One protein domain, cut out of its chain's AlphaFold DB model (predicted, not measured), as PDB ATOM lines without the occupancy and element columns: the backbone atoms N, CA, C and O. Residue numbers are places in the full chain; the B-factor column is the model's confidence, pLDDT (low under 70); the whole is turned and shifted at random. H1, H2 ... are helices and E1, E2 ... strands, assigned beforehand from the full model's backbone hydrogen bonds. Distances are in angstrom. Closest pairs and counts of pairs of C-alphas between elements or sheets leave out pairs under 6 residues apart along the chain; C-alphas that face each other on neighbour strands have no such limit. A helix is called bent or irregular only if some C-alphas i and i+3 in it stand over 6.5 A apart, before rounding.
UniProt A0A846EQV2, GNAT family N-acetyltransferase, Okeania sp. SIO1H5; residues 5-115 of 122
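AT A GLANCE: This is residues 5 to 115 of the 122 residues of the protein "GNAT family N-acetyltransferase" of Okeania sp. SIO1H5 (UniProt A0A846EQV2). What does the model look like? A strongly twisted wall of four strands, E1, E2, E4 and E3, has H3 lying along one face. The longest helix, H2, only grazes the sheet with residues 52 to 56, H1 and H4 lie farthest from the middle, and residues 36 to 41 stick out. What is it built of? The printed part has 111 residues, with four named helices and four named strands in the order H1 E1 H2 E2 H3 E3 E4 H4; the sheet is mixed, and the class is mixed, helices and strands. How large is it? It is compact, with a radius of gyration of the C-alphas of 13.9 A and spans of 38 by 35 by 25 A.

HOW THE PARTS SIT: How do the strands pair? E1, residues 26 to 28, is parallel to E2, residues 62 to 68, with N 27 and O 62 at 2.9 A. E2 is antiparallel to E4, residues 94 to 100, with N 99 and O 63 at 2.8 A; E4 forms a hairpin with E3, residues 80 to 86, with N 81 and O 98 at 2.8 A. Which helices are on the sheet? H3, residues 69 to 78, runs along the strands over E4 at 2 degrees on the local plane and a height over the sheet of 8.5 A, making two layers, a helix on one face of a sheet; the closest C-alphas of H3 and E4 are those of Leu 69 and Ser 94, 6.4 A. H2, residues 43 to 57, and H4, residues 104 to 109, only graze the sheet, while H1, residues 6 to 12, is only just not on it, with 4 pairs of C-alphas within 10 A. Which units recur along the chain? E1, H2, E2 is a strand-helix-strand unit, two parallel neighbour strands with a helix between in the chain, and E2, H3, E3 is a split one, with E4 between its strands; both crossovers are right-handed. How regular are the helix backbones? Every O i to N i+4 pair is within hydrogen-bond range in H1, H2 and H4, but 3 of 6 in H3, which is only just irregular: C-alphas 70 and 73 are 6.9 A apart.

IN THESE COORDINATES: Where do the named elements begin and end? C-alpha 6, the first of H1, is at (-8.096, 32.226, 35.390), and C-alpha 109, the last of H4, is at (-0.308, 49.870, 61.711). Which are longest? From first to last C-alpha H2 measures 21.4 A, E2 19.5 A, E4 19.4 A, E3 16.1 A and H3 15.2 A; E2 begins with C-alpha 62 at (-3.439, 43.021, 45.519).

THE WHOLE: Is the printed part cut? It has no cut, and the two C-alphas farthest apart, those of Asp 20 and Asn 37, are 41.2 A apart. Which links are long, and where is confidence low? The links H1 to E1 and E1 to H2 are long; the mean pLDDT of the printed part is 90.3, with residue 20 and residues 88 to 92 under 70.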
ATOM      1  N   ASP A   5      -6.442  28.434  33.532       77.56
ATOM      2  CA  ASP A   5      -7.830  28.768  33.788       77.56
ATOM      3  C   ASP A   5      -7.845  29.844  34.878       77.56
ATOM      4  O   ASP A   5      -7.574  29.585  36.051       77.56
ATOM      5  N   LEU A   6      -8.065  31.093  34.475       77.56
ATOM      6  CA  LEU A   6      -8.096  32.226  35.390       77.56
ATOM      7  C   LEU A   6      -9.181  32.023  36.459       77.56
ATOM      8  O   LEU A   6      -8.973  32.382  37.619       77.56
ATOM      9  N   ASP A   7     -10.282  31.357  36.098       83.69
ATOM     10  CA  ASP A   7     -11.379  31.049  37.013       83.69
ATOM     11  C   ASP A   7     -10.957  30.036  38.082       83.69
ATOM     12  O   ASP A   7     -11.449  30.091  39.212       83.69
ATOM     13  N   TYR A   8     -10.028  29.130  37.756       85.69
ATOM     14  CA  TYR A   8      -9.456  28.207  38.735       85.69
ATOM     15  C   TYR A   8      -8.719  28.972  39.836       85.69
ATOM     16  O   TYR A   8      -8.976  28.738  41.014       85.69
ATOM     17  N   TYR A   9      -7.851  29.922  39.476       86.00
ATOM     18  CA  TYR A   9      -7.068  30.678  40.458       86.00
ATOM     19  C   TYR A   9      -7.899  31.677  41.256       86.00
ATOM     20  O   TYR A   9      -7.659  31.827  42.454       86.00
ATOM     21  N   ILE A  10      -8.890  32.313  40.624       87.56
ATOM     22  CA  ILE A  10      -9.849  33.178  41.323       87.56
ATOM     23  C   ILE A  10     -10.521  32.393  42.452       87.56
ATOM     24  O   ILE A  10     -10.512  32.846  43.594       87.56
ATOM     25  N   LYS A  11     -11.023  31.187  42.150       87.94
ATOM     26  CA  LYS A  11     -11.670  30.313  43.138       87.94
ATOM     27  C   LYS A  11     -10.688  29.770  44.170       87.94
ATOM     28  O   LYS A  11     -11.005  29.757  45.354       87.94
ATOM     29  N   LEU A  12      -9.511  29.317  43.736       87.19
ATOM     30  CA  LEU A  12      -8.513  28.716  44.622       87.19
ATOM     31  C   LEU A  12      -8.052  29.711  45.689       87.19
ATOM     32  O   LEU A  12      -8.059  29.375  46.867       87.19
ATOM     33  N   TYR A  13      -7.704  30.936  45.286       88.44
ATOM     34  CA  TYR A  13      -7.259  31.995  46.197       88.44
ATOM     35  C   TYR A  13      -8.413  32.794  46.815       88.44
ATOM     36  O   TYR A  13      -8.163  33.725  47.581       88.44
ATOM     37  N   GLN A  14      -9.663  32.422  46.514       88.12
ATOM     38  CA  GLN A  14     -10.881  33.045  47.036       88.12
ATOM     39  C   GLN A  14     -10.862  34.569  46.865       88.12
ATOM     40  O   GLN A  14     -11.158  35.337  47.789       88.12
ATOM     41  N   MET A  15     -10.431  35.012  45.683       88.50
ATOM     42  CA  MET A  15     -10.186  36.424  45.402       88.50
ATOM     43  C   MET A  15     -11.468  37.255  45.523       88.50
ATOM     44  O   MET A  15     -11.417  38.419  45.900       88.50
ATOM     45  N   GLU A  16     -12.636  36.653  45.306       86.12
ATOM     46  CA  GLU A  16     -13.941  37.293  45.478       86.12
ATOM     47  C   GLU A  16     -14.203  37.811  46.903       86.12
ATOM     48  O   GLU A  16     -15.071  38.660  47.101       86.12
ATOM     49  N   LYS A  17     -13.451  37.338  47.905       84.06
ATOM     50  CA  LYS A  17     -13.535  37.843  49.283       84.06
ATOM     51  C   LYS A  17     -12.871  39.208  49.466       84.06
ATOM     52  O   LYS A  17     -13.069  39.846  50.500       84.06
ATOM     53  N   VAL A  18     -12.078  39.656  48.496       81.00
ATOM     54  CA  VAL A  18     -11.259  40.866  48.588       81.00
ATOM     55  C   VAL A  18     -11.763  41.916  47.590       81.00
ATOM     56  O   VAL A  18     -11.226  42.061  46.501       81.00
ATOM     57  N   GLY A  19     -12.776  42.690  47.996       72.31
ATOM     58  CA  GLY A  19     -13.202  43.950  47.355       72.31
ATOM     59  C   GLY A  19     -13.394  43.931  45.825       72.31
ATOM     60  O   GLY A  19     -13.708  42.902  45.235       72.31
ATOM     61  N   ASP A  20     -13.210  45.095  45.184       69.06
ATOM     62  CA  ASP A  20     -13.250  45.275  43.719       69.06
ATOM     63  C   ASP A  20     -11.984  44.706  43.054       69.06
ATOM     64  O   ASP A  20     -11.161  45.433  42.479       69.06
ATOM     65  N   ILE A  21     -11.784  43.394  43.161       71.19
ATOM     66  CA  ILE A  21     -10.669  42.745  42.489       71.19
ATOM     67  C   ILE A  21     -10.850  42.777  40.980       71.19
ATOM     68  O   ILE A  21     -11.867  42.382  40.414       71.19
ATOM     69  N   ASN A  22      -9.792  43.235  40.326       76.75
ATOM     70  CA  ASN A  22      -9.631  43.186  38.892       76.75
ATOM     71  C   ASN A  22      -8.311  42.472  38.622       76.75
ATOM     72  O   ASN A  22      -7.264  42.894  39.109       76.75
ATOM     73  N   THR A  23      -8.381  41.394  37.847       78.31
ATOM     74  CA  THR A  23      -7.250  40.505  37.562       78.31
ATOM     75  C   THR A  23      -6.072  41.216  36.896       78.31
ATOM     76  O   THR A  23      -4.946  40.762  37.044       78.31
ATOM     77  N   LEU A  24      -6.289  42.363  36.241       83.44
ATOM     78  CA  LEU A  24      -5.216  43.199  35.682       83.44
ATOM     79  C   LEU A  24      -4.369  43.907  36.749       83.44
ATOM     80  O   LEU A  24      -3.272  44.363  36.442       83.44
ATOM     81  N   TYR A  25      -4.866  44.019  37.982       90.31
ATOM     82  CA  TYR A  25      -4.183  44.674  39.102       90.31
ATOM     83  C   TYR A  25      -3.930  43.709  40.267       90.31
ATOM     84  O   TYR A  25      -3.743  44.152  41.405       90.31
ATOM     85  N   THR A  26      -3.936  42.405  39.997       92.44
ATOM     86  CA  THR A  26      -3.740  41.358  40.999       92.44
ATOM     87  C   THR A  26      -2.588  40.452  40.589       92.44
ATOM     88  O   THR A  26      -2.488  40.058  39.429       92.44
ATOM     89  N   SER A  27      -1.740  40.086  41.546       95.00
ATOM     90  CA  SER A  27      -0.732  39.041  41.373       95.00
ATOM     91  C   SER A  27      -0.946  37.880  42.341       95.00
ATOM     92  O   SER A  27      -1.639  37.998  43.352       95.00
ATOM     93  N   ILE A  28      -0.350  36.739  41.997       94.38
ATOM     94  CA  ILE A  28      -0.189  35.593  42.888       94.38
ATOM     95  C   ILE A  28       1.310  35.348  43.018       94.38
ATOM     96  O   ILE A  28       1.998  35.142  42.012       94.38
ATOM     97  N   THR A  29       1.802  35.325  44.248       95.19
ATOM     98  CA  THR A  29       3.193  35.014  44.558       95.19
ATOM     99  C   THR A  29       3.292  33.589  45.088       95.19
ATOM    100  O   THR A  29       2.825  33.271  46.175       95.19
ATOM    101  N   GLY A  30       3.961  32.725  44.326       91.81
ATOM    102  CA  GLY A  30       4.272  31.356  44.733       91.81
ATOM    103  C   GLY A  30       5.776  31.105  44.836       91.81
ATOM    104  O   GLY A  30       6.596  31.917  44.405       91.81
ATOM    105  N   ARG A  31       6.153  29.929  45.354       90.12
ATOM    106  CA  ARG A  31       7.543  29.421  45.359       90.12
ATOM    107  C   ARG A  31       8.557  30.338  46.065       90.12
ATOM    108  O   ARG A  31       9.721  30.405  45.665       90.12
ATOM    109  N   PHE A  32       8.146  31.011  47.141       93.94
ATOM    110  CA  PHE A  32       9.063  31.782  47.981       93.94
ATOM    111  C   PHE A  32      10.097  30.858  48.639       93.94
ATOM    112  O   PHE A  32       9.770  30.026  49.481       93.94
ATOM    113  N   MET A  33      11.366  30.997  48.249       94.56
ATOM    114  CA  MET A  33      12.432  30.105  48.696       94.56
ATOM    115  C   MET A  33      13.723  30.860  49.001       94.56
ATOM    116  O   MET A  33      14.145  31.762  48.281       94.56
ATOM    117  N   VAL A  34      14.395  30.429  50.069       95.50
ATOM    118  CA  VAL A  34      15.752  30.854  50.428       95.50
ATOM    119  C   VAL A  34      16.579  29.600  50.676       95.50
ATOM    120  O   VAL A  34      16.209  28.754  51.501       95.50
ATOM    121  N   GLN A  35      17.710  29.485  49.981       96.25
ATOM    122  CA  GLN A  35      18.647  28.380  50.177       96.25
ATOM    123  C   GLN A  35      19.132  28.358  51.640       96.25
ATOM    124  O   GLN A  35      19.372  29.402  52.249       96.25
ATOM    125  N   SER A  36      19.223  27.163  52.230       96.19
ATOM    126  CA  SER A  36      19.366  26.958  53.683       96.19
ATOM    127  C   SER A  36      20.532  27.725  54.319       96.19
ATOM    128  O   SER A  36      20.351  28.371  55.348       96.19
ATOM    129  N   ASN A  37      21.695  27.749  53.670       96.88
ATOM    130  CA  ASN A  37      22.905  28.470  54.092       96.88
ATOM    131  C   ASN A  37      22.789  30.013  54.057       96.88
ATOM    132  O   ASN A  37      23.677  30.716  54.559       96.88
ATOM    133  N   PHE A  38      21.706  30.555  53.495       95.50
ATOM    134  CA  PHE A  38      21.413  31.992  53.432       95.50
ATOM    135  C   PHE A  38      20.212  32.422  54.290       95.50
ATOM    136  O   PHE A  38      19.904  33.616  54.369       95.50
ATOM    137  N   ARG A  39      19.546  31.484  54.973       94.12
ATOM    138  CA  ARG A  39      18.444  31.787  55.901       94.12
ATOM    139  C   ARG A  39      18.955  32.539  57.133       94.12
ATOM    140  O   ARG A  39      20.136  32.493  57.463       94.12
ATOM    141  N   GLY A  40      18.073  33.305  57.778       93.06
ATOM    142  CA  GLY A  40      18.415  34.134  58.945       93.06
ATOM    143  C   GLY A  40      19.273  35.374  58.646       93.06
ATOM    144  O   GLY A  40      19.484  36.191  59.532       93.06
ATOM    145  N   LYS A  41      19.724  35.572  57.398       95.25
ATOM    146  CA  LYS A  41      20.581  36.703  56.979       95.25
ATOM    147  C   LYS A  41      19.805  37.863  56.336       95.25
ATOM    148  O   LYS A  41      20.374  38.674  55.610       95.25
ATOM    149  N   GLY A  42      18.484  37.901  56.519       95.12
ATOM    150  CA  GLY A  42      17.604  38.917  55.927       95.12
ATOM    151  C   GLY A  42      17.366  38.785  54.415       95.12
ATOM    152  O   GLY A  42      16.708  39.645  53.837       95.12
ATOM    153  N   ILE A  43      17.856  37.725  53.760       96.88
ATOM    154  CA  ILE A  43      17.682  37.521  52.309       96.88
ATOM    155  C   ILE A  43      16.205  37.395  51.925       96.88
ATOM    156  O   ILE A  43      15.778  38.041  50.975       96.88
ATOM    157  N   GLY A  44      15.411  36.649  52.701       96.31
ATOM    158  CA  GLY A  44      13.970  36.521  52.458       96.31
ATOM    159  C   GLY A  44      13.248  37.871  52.460       96.31
ATOM    160  O   GLY A  44      12.471  38.154  51.556       96.31
ATOM    161  N   LEU A  45      13.583  38.751  53.409       96.44
ATOM    162  CA  LEU A  45      13.038  40.109  53.442       96.44
ATOM    163  C   LEU A  45      13.444  40.911  52.197       96.44
ATOM    164  O   LEU A  45      12.596  41.555  51.593       96.44
ATOM    165  N   LYS A  46      14.714  40.848  51.779       96.50
ATOM    166  CA  LYS A  46      15.191  41.563  50.583       96.50
ATOM    167  C   LYS A  46      14.486  41.104  49.305       96.50
ATOM    168  O   LYS A  46      14.167  41.945  48.472       96.50
ATOM    169  N   ILE A  47      14.221  39.801  49.169       97.38
ATOM    170  CA  ILE A  47      13.438  39.242  48.056       97.38
ATOM    171  C   ILE A  47      12.036  39.855  48.054       97.38
ATOM    172  O   ILE A  47      11.628  40.429  47.050       97.38
ATOM    173  N   MET A  48      11.337  39.814  49.191       97.44
ATOM    174  CA  MET A  48       9.978  40.354  49.290       97.44
ATOM    175  C   MET A  48       9.924  41.872  49.082       97.44
ATOM    176  O   MET A  48       8.982  42.380  48.489       97.44
ATOM    177  N   GLN A  49      10.951  42.611  49.507       96.50
ATOM    178  CA  GLN A  49      11.069  44.044  49.229       96.50
ATOM    179  C   GLN A  49      11.298  44.340  47.744       96.50
ATOM    180  O   GLN A  49      10.777  45.331  47.239       96.50
ATOM    181  N   ALA A  50      12.083  43.517  47.043       96.19
ATOM    182  CA  ALA A  50      12.272  43.653  45.601       96.19
ATOM    183  C   ALA A  50      10.976  43.336  44.841       96.19
ATOM    184  O   ALA A  50      10.588  44.106  43.966       96.19
ATOM    185  N   LEU A  51      10.279  42.266  45.238       97.19
ATOM    186  CA  LEU A  51       8.967  41.900  44.709       97.19
ATOM    187  C   LEU A  51       7.946  43.028  44.901       97.19
ATOM    188  O   LEU A  51       7.362  43.476  43.924       97.19
ATOM    189  N   TYR A  52       7.806  43.553  46.122       96.94
ATOM    190  CA  TYR A  52       6.880  44.649  46.423       96.94
ATOM    191  C   TYR A  52       7.123  45.881  45.541       96.94
ATOM    192  O   TYR A  52       6.187  46.475  45.015       96.94
ATOM    193  N   LYS A  53       8.393  46.254  45.326       95.44
ATOM    194  CA  LYS A  53       8.742  47.359  44.420       95.44
ATOM    195  C   LYS A  53       8.328  47.072  42.981       95.44
ATOM    196  O   LYS A  53       7.784  47.959  42.336       95.44
ATOM    197  N   GLN A  54       8.595  45.864  42.489       95.69
ATOM    198  CA  GLN A  54       8.223  45.480  41.131       95.69
ATOM    199  C   GLN A  54       6.702  45.513  40.951       95.69
ATOM    200  O   GLN A  54       6.211  46.137  40.021       95.69
ATOM    201  N   GLN A  55       5.952  44.954  41.899       95.81
ATOM    202  CA  GLN A  55       4.492  44.968  41.880       95.81
ATOM    203  C   GLN A  55       3.914  46.393  41.884       95.81
ATOM    204  O   GLN A  55       2.960  46.665  41.160       95.81
ATOM    205  N   LEU A  56       4.508  47.323  42.642       94.00
ATOM    206  CA  LEU A  56       4.122  48.738  42.589       94.00
ATOM    207  C   LEU A  56       4.355  49.353  41.200       94.00
ATOM    208  O   LEU A  56       3.498  50.090  40.717       94.00
ATOM    209  N   LEU A  57       5.493  49.058  40.562       93.12
ATOM    210  CA  LEU A  57       5.799  49.533  39.204       93.12
ATOM    211  C   LEU A  57       4.843  48.943  38.159       93.12
ATOM    212  O   LEU A  57       4.457  49.643  37.226       93.12
ATOM    213  N   ASP A  58       4.419  47.696  38.357       94.00
ATOM    214  CA  ASP A  58       3.469  46.995  37.490       94.00
ATOM    215  C   ASP A  58       2.005  47.412  37.748       94.00
ATOM    216  O   ASP A  58       1.089  46.938  37.079       94.00
ATOM    217  N   GLY A  59       1.760  48.311  38.708       93.19
ATOM    218  CA  GLY A  59       0.420  48.802  39.040       93.19
ATOM    219  C   GLY A  59      -0.447  47.795  39.804       93.19
ATOM    220  O   GLY A  59      -1.667  47.968  39.878       93.19
ATOM    221  N   ILE A  60       0.159  46.758  40.384       94.88
ATOM    222  CA  ILE A  60      -0.534  45.759  41.196       94.88
ATOM    223  C   ILE A  60      -1.060  46.403  42.482       94.88
ATOM    224  O   ILE A  60      -0.384  47.181  43.157       94.88
ATOM    225  N   LYS A  61      -2.296  46.053  42.833       93.94
ATOM    226  CA  LYS A  61      -3.006  46.519  44.028       93.94
ATOM    227  C   LYS A  61      -3.139  45.427  45.079       93.94
ATOM    228  O   LYS A  61      -3.092  45.742  46.268       93.94
ATOM    229  N   PHE A  62      -3.280  44.177  44.644       95.50
ATOM    230  CA  PHE A  62      -3.439  43.021  45.519       95.50
ATOM    231  C   PHE A  62      -2.455  41.918  45.142       95.50
ATOM    232  O   PHE A  62      -2.351  41.565  43.970       95.50
ATOM    233  N   ASP A  63      -1.767  41.356  46.131       96.69
ATOM    234  CA  ASP A  63      -0.954  40.152  45.948       96.69
ATOM    235  C   ASP A  63      -1.433  39.032  46.863       96.69
ATOM    236  O   ASP A  63      -1.651  39.257  48.054       96.69
ATOM    237  N   PHE A  64      -1.588  37.836  46.304       95.88
ATOM    238  CA  PHE A  64      -2.073  36.654  47.009       95.88
ATOM    239  C   PHE A  64      -0.956  35.638  47.215       95.88
ATOM    240  O   PHE A  64      -0.158  35.390  46.311       95.88
ATOM    241  N   VAL A  65      -0.938  35.015  48.393       95.31
ATOM    242  CA  VAL A  65      -0.038  33.904  48.724       95.31
ATOM    243  C   VAL A  65      -0.806  32.793  49.430       95.31
ATOM    244  O   VAL A  65      -1.722  33.050  50.211       95.31
ATOM    245  N   ASP A  66      -0.400  31.556  49.179       92.75
ATOM    246  CA  ASP A  66      -0.688  30.394  50.005       92.75
ATOM    247  C   ASP A  66       0.563  30.090  50.836       92.75
ATOM    248  O   ASP A  66       1.635  29.789  50.312       92.75
ATOM    249  N   ALA A  67       0.452  30.271  52.149       92.50
ATOM    250  CA  ALA A  67       1.572  30.172  53.071       92.50
ATOM    251  C   ALA A  67       1.442  28.939  53.965       92.50
ATOM    252  O   ALA A  67       0.413  28.725  54.606       92.50
ATOM    253  N   GLU A  68       2.525  28.176  54.086       91.31
ATOM    254  CA  GLU A  68       2.674  27.185  55.155       91.31
ATOM    255  C   GLU A  68       2.542  27.881  56.524       91.31
ATOM    256  O   GLU A  68       3.014  29.010  56.709       91.31
ATOM    257  N   LEU A  69       1.932  27.209  57.509       91.06
ATOM    258  CA  LEU A  69       1.584  27.806  58.810       91.06
ATOM    259  C   LEU A  69       2.759  28.516  59.503       91.06
ATOM    260  O   LEU A  69       2.584  29.582  60.096       91.06
ATOM    261  N   TYR A  70       3.979  27.975  59.409       91.88
ATOM    262  CA  TYR A  70       5.150  28.588  60.048       91.88
ATOM    263  C   TYR A  70       5.628  29.879  59.359       91.88
ATOM    264  O   TYR A  70       6.394  30.639  59.959       91.88
ATOM    265  N   LEU A  71       5.202  30.148  58.119       94.00
ATOM    266  CA  LEU A  71       5.506  31.379  57.384       94.00
ATOM    267  C   LEU A  71       4.475  32.485  57.617       94.00
ATOM    268  O   LEU A  71       4.788  33.646  57.358       94.00
ATOM    269  N   VAL A  72       3.290  32.175  58.146       95.50
ATOM    270  CA  VAL A  72       2.236  33.173  58.403       95.50
ATOM    271  C   VAL A  72       2.759  34.367  59.216       95.50
ATOM    272  O   VAL A  72       2.638  35.494  58.732       95.50
ATOM    273  N   PRO A  73       3.481  34.190  60.347       96.38
ATOM    274  CA  PRO A  73       3.994  35.333  61.109       96.38
ATOM    275  C   PRO A  73       5.036  36.168  60.351       96.38
ATOM    276  O   PRO A  73       5.284  37.326  60.695       96.38
ATOM    277  N   PHE A  74       5.710  35.586  59.353       96.19
ATOM    278  CA  PHE A  74       6.607  36.328  58.471       96.19
ATOM    279  C   PHE A  74       5.802  37.211  57.513       96.19
ATOM    280  O   PHE A  74       6.088  38.404  57.425       96.19
ATOM    281  N   PHE A  75       4.779  36.660  56.858       97.94
ATOM    282  CA  PHE A  75       3.926  37.402  55.929       97.94
ATOM    283  C   PHE A  75       3.075  38.475  56.628       97.94
ATOM    284  O   PHE A  75       2.991  39.596  56.127       97.94
ATOM    285  N   GLU A  76       2.546  38.215  57.826       98.00
ATOM    286  CA  GLU A  76       1.814  39.220  58.619       98.00
ATOM    287  C   GLU A  76       2.676  40.455  58.921       98.00
ATOM    288  O   GLU A  76       2.222  41.590  58.796       98.00
ATOM    289  N   LYS A  77       3.966  40.260  59.235       97.25
ATOM    290  CA  LYS A  77       4.914  41.371  59.442       97.25
ATOM    291  C   LYS A  77       5.170  42.186  58.178       97.25
ATOM    292  O   LYS A  77       5.556  43.348  58.279       97.25
ATOM    293  N   LEU A  78       4.998  41.593  56.998       97.81
ATOM    294  CA  LEU A  78       5.070  42.309  55.725       97.81
ATOM    295  C   LEU A  78       3.780  43.090  55.428       97.81
ATOM    296  O   LEU A  78       3.817  44.026  54.631       97.81
ATOM    297  N   GLY A  79       2.674  42.768  56.104       97.94
ATOM    298  CA  GLY A  79       1.359  43.384  55.913       97.94
ATOM    299  C   GLY A  79       0.357  42.518  55.161       97.94
ATOM    300  O   GLY A  79      -0.683  43.023  54.744       97.94
ATOM    301  N   TYR A  80       0.656  41.231  54.977       97.88
ATOM    302  CA  TYR A  80      -0.342  40.289  54.490       97.88
ATOM    303  C   TYR A  80      -1.384  40.017  55.573       97.88
ATOM    304  O   TYR A  80      -1.069  39.943  56.760       97.88
ATOM    305  N   GLN A  81      -2.622  39.819  55.141       96.31
ATOM    306  CA  GLN A  81      -3.765  39.523  55.992       96.31
ATOM    307  C   GLN A  81      -4.336  38.164  55.604       96.31
ATOM    308  O   GLN A  81      -4.568  37.907  54.425       96.31
ATOM    309  N   THR A  82      -4.572  37.306  56.591       95.06
ATOM    310  CA  THR A  82      -5.230  36.014  56.385       95.06
ATOM    311  C   THR A  82      -6.668  36.215  55.920       95.06
ATOM    312  O   THR A  82      -7.426  36.960  56.542       95.06
ATOM    313  N   ILE A  83      -7.052  35.526  54.846       93.50
ATOM    314  CA  ILE A  83      -8.411  35.566  54.281       93.50
ATOM    315  C   ILE A  83      -9.125  34.216  54.360       93.50
ATOM    316  O   ILE A  83     -10.358  34.167  54.380       93.50
ATOM    317  N   SER A  84      -8.374  33.114  54.402       90.62
ATOM    318  CA  SER A  84      -8.919  31.767  54.538       90.62
ATOM    319  C   SER A  84      -7.820  30.752  54.864       90.62
ATOM    320  O   SER A  84      -6.636  31.077  54.888       90.62
ATOM    321  N   GLU A  85      -8.232  29.507  55.058       86.38
ATOM    322  CA  GLU A  85      -7.369  28.335  55.133       86.38
ATOM    323  C   GLU A  85      -7.778  27.403  53.987       86.38
ATOM    324  O   GLU A  85      -8.971  27.206  53.741       86.38
ATOM    325  N   ILE A  86      -6.803  26.862  53.261       76.81
ATOM    326  CA  ILE A  86      -7.016  25.773  52.312       76.81
ATOM    327  C   ILE A  86      -6.585  24.481  52.990       76.81
ATOM    328  O   ILE A  86      -5.408  24.278  53.303       76.81
ATOM    329  N   ASP A  87      -7.551  23.586  53.150       70.31
ATOM    330  CA  ASP A  87      -7.289  22.187  53.442       70.31
ATOM    331  C   ASP A  87      -7.088  21.443  52.117       70.31
ATOM    332  O   ASP A  87      -8.034  21.010  51.448       70.31
ATOM    333  N   TYR A  88      -5.830  21.342  51.695       66.44
ATOM    334  CA  TYR A  88      -5.471  20.393  50.658       66.44
ATOM    335  C   TYR A  88      -5.514  19.016  51.309       66.44
ATOM    336  O   TYR A  88      -4.537  18.609  51.913       66.44
ATOM    337  N   GLN A  89      -6.618  18.285  51.151       59.44
ATOM    338  CA  GLN A  89      -6.888  16.967  51.759       59.44
ATOM    339  C   GLN A  89      -5.744  15.917  51.674       59.44
ATOM    340  O   GLN A  89      -5.838  14.860  52.295       59.44
ATOM    341  N   MET A  90      -4.687  16.163  50.886       55.00
ATOM    342  CA  MET A  90      -3.493  15.322  50.724       55.00
ATOM    343  C   MET A  90      -2.144  15.999  51.074       55.00
ATOM    344  O   MET A  90      -1.116  15.327  50.998       55.00
ATOM    345  N   TYR A  91      -2.107  17.282  51.452       60.34
ATOM    346  CA  TYR A  91      -0.892  18.043  51.794       60.34
ATOM    347  C   TYR A  91      -1.045  18.768  53.142       60.34
ATOM    348  O   TYR A  91      -2.103  18.722  53.765       60.34
ATOM    349  N   GLU A  92       0.013  19.435  53.614       65.12
ATOM    350  CA  GLU A  92      -0.107  20.339  54.763       65.12
ATOM    351  C   GLU A  92      -1.069  21.491  54.432       65.12
ATOM    352  O   GLU A  92      -1.050  22.050  53.329       65.12
ATOM    353  N   SER A  93      -1.931  21.835  55.391       72.00
ATOM    354  CA  SER A  93      -2.852  22.959  55.259       72.00
ATOM    355  C   SER A  93      -2.077  24.251  55.003       72.00
ATOM    356  O   SER A  93      -1.036  24.520  55.609       72.00
ATOM    357  N   SER A  94      -2.585  25.054  54.073       86.06
ATOM    358  CA  SER A  94      -1.992  26.341  53.711       86.06
ATOM    359  C   SER A  94      -2.936  27.469  54.080       86.06
ATOM    360  O   SER A  94      -4.153  27.356  53.948       86.06
ATOM    361  N   VAL A  95      -2.382  28.583  54.535       92.81
ATOM    362  CA  VAL A  95      -3.140  29.784  54.870       92.81
ATOM    363  C   VAL A  95      -3.131  30.710  53.667       92.81
ATOM    364  O   VAL A  95      -2.071  31.101  53.183       92.81
ATOM    365  N   LEU A  96      -4.319  31.071  53.190       94.19
ATOM    366  CA  LEU A  96      -4.459  32.078  52.152       94.19
ATOM    367  C   LEU A  96      -4.330  33.456  52.764       94.19
ATOM    368  O   LEU A  96      -5.064  33.807  53.695       94.19
ATOM    369  N   MET A  97      -3.433  34.254  52.203       96.62
ATOM    370  CA  MET A  97      -3.200  35.613  52.652       96.62
ATOM    371  C   MET A  97      -3.174  36.583  51.476       96.62
ATOM    372  O   MET A  97      -2.777  36.228  50.367       96.62
ATOM    373  N   VAL A  98      -3.565  37.828  51.742       96.88
ATOM    374  CA  VAL A  98      -3.563  38.916  50.763       96.88
ATOM    375  C   VAL A  98      -2.802  40.126  51.286       96.88
ATOM    376  O   VAL A  98      -2.961  40.527  52.440       96.88
ATOM    377  N   LEU A  99      -2.001  40.743  50.426       97.19
ATOM    378  CA  LEU A  99      -1.396  42.048  50.650       97.19
ATOM    379  C   LEU A  99      -2.151  43.095  49.834       97.19
ATOM    380  O   LEU A  99      -2.201  43.009  48.611       97.19
ATOM    381  N   GLY A 100      -2.691  44.115  50.498       95.38
ATOM    382  CA  GLY A 100      -3.122  45.345  49.833       95.38
ATOM    383  C   GLY A 100      -1.925  46.274  49.667       95.38
ATOM    384  O   GLY A 100      -1.513  46.918  50.631       95.38
ATOM    385  N   LEU A 101      -1.353  46.361  48.463       94.69
ATOM    386  CA  LEU A 101      -0.083  47.067  48.241       94.69
ATOM    387  C   LEU A 101      -0.160  48.562  48.561       94.69
ATOM    388  O   LEU A 101       0.841  49.158  48.965       94.69
ATOM    389  N   LEU A 102      -1.350  49.140  48.388       92.69
ATOM    390  CA  LEU A 102      -1.654  50.552  48.622       92.69
ATOM    391  C   LEU A 102      -2.412  50.794  49.940       92.69
ATOM    392  O   LEU A 102      -2.816  51.926  50.211       92.69
ATOM    393  N   ASP A 103      -2.610  49.768  50.778       93.44
ATOM    394  CA  ASP A 103      -3.215  49.934  52.105       93.44
ATOM    395  C   ASP A 103      -2.177  50.464  53.105       93.44
ATOM    396  O   ASP A 103      -1.737  49.791  54.040       93.44
ATOM    397  N   PHE A 104      -1.747  51.707  52.892       91.25
ATOM    398  CA  PHE A 104      -0.705  52.337  53.700       91.25
ATOM    399  C   PHE A 104      -1.089  52.436  55.173       91.25
ATOM    400  O   PHE A 104      -0.232  52.294  56.042       91.25
ATOM    401  N   LYS A 105      -2.383  52.610  55.468       93.38
ATOM    402  CA  LYS A 105      -2.882  52.644  56.843       93.38
ATOM    403  C   LYS A 105      -2.632  51.307  57.541       93.38
ATOM    404  O   LYS A 105      -2.198  51.297  58.695       93.38
ATOM    405  N   HIS A 106      -2.885  50.188  56.864       95.31
ATOM    406  CA  HIS A 106      -2.557  48.871  57.392       95.31
ATOM    407  C   HIS A 106      -1.041  48.670  57.512       95.31
ATOM    408  O   HIS A 106      -0.569  48.277  58.580       95.31
ATOM    409  N   LEU A 107      -0.274  48.995  56.464       95.56
ATOM    410  CA  LEU A 107       1.186  48.839  56.459       95.56
ATOM    411  C   LEU A 107       1.856  49.609  57.608       95.56
ATOM    412  O   LEU A 107       2.742  49.069  58.270       95.56
ATOM    413  N   GLU A 108       1.407  50.830  57.896       94.12
ATOM    414  CA  GLU A 108       1.879  51.617  59.040       94.12
ATOM    415  C   GLU A 108       1.464  50.983  60.376       94.12
ATOM    416  O   GLU A 108       2.289  50.855  61.285       94.12
ATOM    417  N   LYS A 109       0.212  50.519  60.494       95.75
ATOM    418  CA  LYS A 109      -0.308  49.870  61.711       95.75
ATOM    419  C   LYS A 109       0.519  48.646  62.109       95.75
ATOM    420  O   LYS A 109       0.811  48.474  63.293       95.75
ATOM    421  N   VAL A 110       0.903  47.810  61.145       96.31
ATOM    422  CA  VAL A 110       1.710  46.600  61.395       96.31
ATOM    423  C   VAL A 110       3.217  46.869  61.390       96.31
ATOM    424  O   VAL A 110       4.004  45.950  61.606       96.31
ATOM    425  N   LYS A 111       3.633  48.129  61.179       95.69
ATOM    426  CA  LYS A 111       5.038  48.547  61.052       95.69
ATOM    427  C   LYS A 111       5.773  47.762  59.960       95.69
ATOM    428  O   LYS A 111       6.919  47.346  60.146       95.69
ATOM    429  N   SER A 112       5.098  47.556  58.831       97.25
ATOM    430  CA  SER A 112       5.626  46.783  57.712       97.25
ATOM    431  C   SER A 112       6.933  47.395  57.190       97.25
ATOM    432  O   SER A 112       7.028  48.616  57.030       97.25
ATOM    433  N   PRO A 113       7.938  46.574  56.833       95.00
ATOM    434  CA  PRO A 113       9.156  47.043  56.177       95.00
ATOM    435  C   PRO A 113       8.916  47.600  54.762       95.00
ATOM    436  O   PRO A 113       9.861  48.086  54.140       95.00
ATOM    437  N   PHE A 114       7.688  47.531  54.238       95.38
ATOM    438  CA  PHE A 114       7.300  48.131  52.961       95.38
ATOM    439  C   PHE A 114       6.948  49.618  53.066       95.38
ATOM    440  O   PHE A 114       7.072  50.334  52.071       95.38
ATOM    441  N   GLN A 115       6.615  50.122  54.263       87.50
ATOM    442  CA  GLN A 115       6.199  51.519  54.465       87.50
ATOM    443  C   GLN A 115       7.230  52.545  53.955       87.50
ATOM    444  O   GLN A 115       6.874  53.617  53.469       87.50
TER     445      GLN A 115